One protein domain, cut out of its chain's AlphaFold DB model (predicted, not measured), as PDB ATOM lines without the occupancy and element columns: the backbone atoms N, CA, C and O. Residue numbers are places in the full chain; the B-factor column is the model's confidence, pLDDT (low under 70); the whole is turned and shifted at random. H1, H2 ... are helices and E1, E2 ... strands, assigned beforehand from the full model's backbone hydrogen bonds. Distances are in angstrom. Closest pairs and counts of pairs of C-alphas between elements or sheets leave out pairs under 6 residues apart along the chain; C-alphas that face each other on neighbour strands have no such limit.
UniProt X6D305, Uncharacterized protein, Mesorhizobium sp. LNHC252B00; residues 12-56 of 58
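AT A GLANCE: This is residues 12 to 56 of the 58 residues of an uncharacterized protein of Mesorhizobium sp. LNHC252B00 (UniProt X6D305). A narrow two-stranded ribbon, E1 and E2, has the link of residues 17 to 24 and the one-turn helix H1 at one end, and the longer helix H2 toward the other end. The printed part has 45 residues, in the order E1, H1, E2, H2; the sheet is antiparallel and the class mixed. The whole is loose, with a radius of gyration of the C-alphas of 12.8 A, and a rod spanning 37 by 17 by 14 A.

IN THESE COORDINATES: E2, residues 30 to 35, is 15.8 A long; E1, residues 12 to 16, begins at C-alpha 12 (-30.781, 8.301, 32.184). H1 is residues 25 to 28. H2, residues 43 to 54, is 16.1 A long and ends at C-alpha 54 (-28.275, -0.550, 38.251).

HOW THE PARTS SIT: E1 and E2 are antiparallel at 148 degrees, with N 14 and O 32 within hydrogen-bond range at 2.9 A. The closest C-alphas of E1 and H2, Ala 12 and Phe 50, are 7.7 A apart. E1 and H1 are near each other; H1 and H2 are apart. In H2 every O i to N i+4 pair is within range; H1 is too short for one.

THE WHOLE: The C-alphas farthest apart, Asp 22 and Arg 41, are 37.8 A apart. The printed part has no cut and no long link. Residues 17 to 19, 21 to 30 and 56 have pLDDT under 70.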
ATOM      1  N   ALA A  12     -31.851   7.914  31.269       85.12
ATOM      2  CA  ALA A  12     -30.781   8.301  32.184       85.12
ATOM      3  C   ALA A  12     -29.418   8.201  31.494       85.12
ATOM      4  O   ALA A  12     -29.192   7.302  30.679       85.12
ATOM      5  N   LEU A  13     -28.511   9.122  31.831       84.44
ATOM      6  CA  LEU A  13     -27.100   9.021  31.475       84.44
ATOM      7  C   LEU A  13     -26.395   8.219  32.566       84.44
ATOM      8  O   LEU A  13     -26.270   8.686  33.694       84.44
ATOM      9  N   MET A  14     -25.956   7.011  32.234       80.75
ATOM     10  CA  MET A  14     -25.167   6.171  33.129       80.75
ATOM     11  C   MET A  14     -23.687   6.358  32.802       80.75
ATOM     12  O   MET A  14     -23.298   6.269  31.636       80.75
ATOM     13  N   THR A  15     -22.880   6.600  33.833       78.19
ATOM     14  CA  THR A  15     -21.420   6.673  33.735       78.19
ATOM     15  C   THR A  15     -20.851   5.502  34.523       78.19
ATOM     16  O   THR A  15     -20.955   5.488  35.747       78.19
ATOM     17  N   ASP A  16     -20.310   4.507  33.825       73.12
ATOM     18  CA  ASP A  16     -19.636   3.375  34.461       73.12
ATOM     19  C   ASP A  16     -18.226   3.810  34.877       73.12
ATOM     20  O   ASP A  16     -17.424   4.191  34.023       73.12
ATOM     21  N   THR A  17     -17.976   3.867  36.185       69.12
ATOM     22  CA  THR A  17     -16.701   4.300  36.775       69.12
ATOM     23  C   THR A  17     -16.249   3.242  37.768       69.12
ATOM     24  O   THR A  17     -16.913   3.036  38.785       69.12
ATOM     25  N   HIS A  18     -15.115   2.600  37.505       68.00
ATOM     26  CA  HIS A  18     -14.497   1.693  38.462       68.00
ATOM     27  C   HIS A  18     -13.801   2.506  39.573       68.00
ATOM     28  O   HIS A  18     -13.242   3.568  39.294       68.00
ATOM     29  N   PRO A  19     -13.806   2.065  40.845       65.81
ATOM     30  CA  PRO A  19     -13.126   2.779  41.933       65.81
ATOM     31  C   PRO A  19     -11.612   2.945  41.716       65.81
ATOM     32  O   PRO A  19     -11.047   3.909  42.227       65.81
ATOM     33  N   ASP A  20     -10.993   2.055  40.934       70.38
ATOM     34  CA  ASP A  20      -9.572   2.128  40.550       70.38
ATOM     35  C   ASP A  20      -9.323   2.898  39.240       70.38
ATOM     36  O   ASP A  20      -8.175   3.012  38.805       70.38
ATOM     37  N   ASP A  21     -10.370   3.420  38.589       65.38
ATOM     38  CA  ASP A  21     -10.193   4.266  37.411       65.38
ATOM     39  C   ASP A  21      -9.584   5.604  37.849       65.38
ATOM     40  O   ASP A  21     -10.182   6.377  38.607       65.38
ATOM     41  N   ASP A  22      -8.375   5.869  37.351       65.75
ATOM     42  CA  ASP A  22      -7.649   7.125  37.530       65.75
ATOM     43  C   ASP A  22      -8.529   8.339  37.160       65.75
ATOM     44  O   ASP A  22      -9.492   8.237  36.392       65.75
ATOM     45  N   LEU A  23      -8.214   9.527  37.677       59.41
ATOM     46  CA  LEU A  23      -9.007  10.738  37.431       59.41
ATOM     47  C   LEU A  23      -9.120  11.061  35.927       59.41
ATOM     48  O   LEU A  23     -10.131  11.609  35.492       59.41
ATOM     49  N   GLU A  24      -8.125  10.669  35.128       59.84
ATOM     50  CA  GLU A  24      -8.191  10.739  33.664       59.84
ATOM     51  C   GLU A  24      -9.044   9.621  33.042       59.84
ATOM     52  O   GLU A  24      -9.757   9.863  32.070       59.84
ATOM     53  N   ALA A  25      -9.066   8.418  33.621       55.75
ATOM     54  CA  ALA A  25      -9.953   7.338  33.184       55.75
ATOM     55  C   ALA A  25     -11.434   7.662  33.459       55.75
ATOM     56  O   ALA A  25     -12.292   7.318  32.649       55.75
ATOM     57  N   ARG A  26     -11.735   8.451  34.502       54.19
ATOM     58  CA  ARG A  26     -13.066   9.051  34.728       54.19
ATOM     59  C   ARG A  26     -13.535   9.953  33.582       54.19
ATOM     60  O   ARG A  26     -14.737  10.043  33.346       54.19
ATOM     61  N   ILE A  27     -12.618  10.595  32.852       53.88
ATOM     62  CA  ILE A  27     -12.950  11.412  31.667       53.88
ATOM     63  C   ILE A  27     -13.364  10.511  30.490       53.88
ATOM     64  O   ILE A  27     -14.208  10.900  29.682       53.88
ATOM     65  N   PHE A  28     -12.834   9.286  30.430       53.59
ATOM     66  CA  PHE A  28     -13.188   8.263  29.438       53.59
ATOM     67  C   PHE A  28     -14.244   7.264  29.917       53.59
ATOM     68  O   PHE A  28     -14.545   6.312  29.188       53.59
ATOM     69  N   ALA A  29     -14.812   7.472  31.110       60.44
ATOM     70  CA  ALA A  29     -15.858   6.625  31.655       60.44
ATOM     71  C   ALA A  29     -16.939   6.411  30.593       60.44
ATOM     72  O   ALA A  29     -17.396   7.355  29.935       60.44
ATOM     73  N   LYS A  30     -17.305   5.146  30.366       65.06
ATOM     74  CA  LYS A  30     -18.210   4.778  29.275       65.06
ATOM     75  C   LYS A  30     -19.592   5.331  29.588       65.06
ATOM     76  O   LYS A  30     -20.378   4.721  30.308       65.06
ATOM     77  N   GLN A  31     -19.881   6.503  29.039       76.00
ATOM     78  CA  GLN A  31     -21.199   7.100  29.127       76.00
ATOM     79  C   GLN A  31     -22.145   6.371  28.182       76.00
ATOM     80  O   GLN A  31     -21.885   6.241  26.982       76.00
ATOM     81  N   CYS A  32     -23.271   5.910  28.714       79.38
ATOM     82  CA  CYS A  32     -24.342   5.367  27.897       79.38
ATOM     83  C   CYS A  32     -25.695   5.926  28.325       79.38
ATOM     84  O   CYS A  32     -26.004   6.071  29.508       79.38
ATOM     85  N   TRP A  33     -26.522   6.238  27.331       84.12
ATOM     86  CA  TRP A  33     -27.922   6.558  27.561       84.12
ATOM     87  C   TRP A  33     -28.699   5.258  27.725       84.12
ATOM     88  O   TRP A  33     -28.766   4.449  26.797       84.12
ATOM     89  N   VAL A  34     -29.303   5.061  28.893       84.81
ATOM     90  CA  VAL A  34     -30.166   3.913  29.167       84.81
ATOM     91  C   VAL A  34     -31.614   4.355  29.258       84.81
ATOM     92  O   VAL A  34     -31.956   5.365  29.873       84.81
ATOM     93  N   ARG A  35     -32.491   3.582  28.622       87.88
ATOM     94  CA  ARG A  35     -33.929   3.802  28.704       87.88
ATOM     95  C   ARG A  35     -34.448   3.217  30.010       87.88
ATOM     96  O   ARG A  35     -34.246   2.030  30.256       87.88
ATOM     97  N   ILE A  36     -35.158   4.027  30.787       88.56
ATOM     98  CA  ILE A  36     -35.833   3.566  31.997       88.56
ATOM     99  C   ILE A  36     -37.175   2.956  31.558       88.56
ATOM    100  O   ILE A  36     -37.994   3.649  30.945       88.56
ATOM    101  N   PRO A  37     -37.407   1.653  31.780       86.56
ATOM    102  CA  PRO A  37     -38.650   0.995  31.415       86.56
ATOM    103  C   PRO A  37     -39.780   1.450  32.341       86.56
ATOM    104  O   PRO A  37     -39.569   1.705  33.522       86.56
ATOM    105  N   GLY A  38     -40.995   1.510  31.798       84.88
ATOM    106  CA  GLY A  38     -42.190   1.946  32.523       84.88
ATOM    107  C   GLY A  38     -42.670   3.339  32.116       84.88
ATOM    108  O   GLY A  38     -41.995   4.072  31.396       84.88
ATOM    109  N   LYS A  39     -43.893   3.677  32.537       84.62
ATOM    110  CA  LYS A  39     -44.465   5.021  32.400       84.62
ATOM    111  C   LYS A  39     -44.420   5.685  33.771       84.62
ATOM    112  O   LYS A  39     -45.317   5.455  34.577       84.62
ATOM    113  N   HIS A  40     -43.391   6.485  34.010       86.44
ATOM    114  CA  HIS A  40     -43.188   7.167  35.290       86.44
ATOM    115  C   HIS A  40     -43.824   8.548  35.254       86.44
ATOM    116  O   HIS A  40     -43.681   9.273  34.261       86.44
ATOM    117  N   ARG A  41     -44.560   8.901  36.310       84.75
ATOM    118  CA  ARG A  41     -45.285  10.181  36.377       84.75
ATOM    119  C   ARG A  41     -44.357  11.346  36.690       84.75
ATOM    120  O   ARG A  41     -44.669  12.479  36.334       84.75
ATOM    121  N   ASN A  42     -43.239  11.067  37.349       86.44
ATOM    122  CA  ASN A  42     -42.245  12.049  37.748       86.44
ATOM    123  C   ASN A  42     -40.829  11.446  37.693       86.44
ATOM    124  O   ASN A  42     -40.645  10.260  37.416       86.44
ATOM    125  N   ARG A  43     -39.834  12.307  37.916       88.69
ATOM    126  CA  ARG A  43     -38.415  11.949  37.867       88.69
ATOM    127  C   ARG A  43     -38.032  10.961  38.965       88.69
ATOM    128  O   ARG A  43     -37.218  10.090  38.697       88.69
ATOM    129  N   ASP A  44     -38.584  11.114  40.161       91.94
ATOM    130  CA  ASP A  44     -38.160  10.338  41.327       91.94
ATOM    131  C   ASP A  44     -38.620   8.875  41.181       91.94
ATOM    132  O   ASP A  44     -37.802   7.973  41.293       91.94
ATOM    133  N   GLU A  45     -39.854   8.634  40.716       89.94
ATOM    134  CA  GLU A  45     -40.327   7.290  40.324       89.94
ATOM    135  C   GLU A  45     -39.450   6.650  39.226       89.94
ATOM    136  O   GLU A  45     -39.175   5.448  39.246       89.94
ATOM    137  N   ALA A  46     -39.003   7.447  38.248       90.56
ATOM    138  CA  ALA A  46     -38.101   6.960  37.207       90.56
ATOM    139  C   ALA A  46     -36.704   6.640  37.767       90.56
ATOM    140  O   ALA A  46     -36.084   5.668  37.335       90.56
ATOM    141  N   TRP A  47     -36.218   7.446  38.712       90.06
ATOM    142  CA  TRP A  47     -34.928   7.263  39.368       90.06
ATOM    143  C   TRP A  47     -34.909   6.001  40.232       90.06
ATOM    144  O   TRP A  47     -33.996   5.196  40.072       90.06
ATOM    145  N   ASP A  48     -35.955   5.752  41.021       91.50
ATOM    146  CA  ASP A  48     -36.090   4.529  41.825       91.50
ATOM    147  C   ASP A  48     -35.995   3.268  40.946       91.50
ATOM    148  O   ASP A  48     -35.305   2.298  41.270       91.50
ATOM    149  N   MET A  49     -36.645   3.283  39.775       90.19
ATOM    150  CA  MET A  49     -36.552   2.176  38.817       90.19
ATOM    151  C   MET A  49     -35.149   2.051  38.210       90.19
ATOM    152  O   MET A  49     -34.666   0.942  37.978       90.19
ATOM    153  N   PHE A  50     -34.492   3.175  37.925       89.56
ATOM    154  CA  PHE A  50     -33.115   3.174  37.444       89.56
ATOM    155  C   PHE A  50     -32.153   2.583  38.483       89.56
ATOM    156  O   PHE A  50     -31.318   1.760  38.112       89.56
ATOM    157  N   GLU A  51     -32.299   2.929  39.763       88.81
ATOM    158  CA  GLU A  51     -31.505   2.362  40.859       88.81
ATOM    159  C   GLU A  51     -31.735   0.855  41.010       88.81
ATOM    160  O   GLU A  51     -30.780   0.085  41.118       88.81
ATOM    161  N   ALA A  52     -32.986   0.398  40.918       88.81
ATOM    162  CA  ALA A  52     -33.290  -1.031  40.918       88.81
ATOM    163  C   ALA A  52     -32.618  -1.771  39.741       88.81
ATOM    164  O   ALA A  52     -32.145  -2.900  39.886       88.81
ATOM    165  N   MET A  53     -32.540  -1.137  38.565       85.75
ATOM    166  CA  MET A  53     -31.853  -1.699  37.399       85.75
ATOM    167  C   MET A  53     -30.328  -1.683  37.526       85.75
ATOM    168  O   MET A  53     -29.684  -2.623  37.067       85.75
ATOM    169  N   SER A  54     -29.730  -0.635  38.095       79.38
ATOM    170  CA  SER A  54     -28.275  -0.550  38.251       79.38
ATOM    171  C   SER A  54     -27.763  -1.511  39.323       79.38
ATOM    172  O   SER A  54     -26.734  -2.145  39.112       79.38
ATOM    173  N   ALA A  55     -28.524  -1.729  40.398       77.19
ATOM    174  CA  ALA A  55     -28.189  -2.682  41.458       77.19
ATOM    175  C   ALA A  55     -28.110  -4.149  40.988       77.19
ATOM    176  O   ALA A  55     -27.533  -4.990  41.669       77.19
ATOM    177  N   THR A  56     -28.690  -4.480  39.830       66.19
ATOM    178  CA  THR A  56     -28.643  -5.839  39.252       66.19
ATOM    179  C   THR A  56     -27.532  -6.026  38.221       66.19
ATOM    180  O   THR A  56     -27.342  -7.130  37.712       66.19
TER     181      THR A  56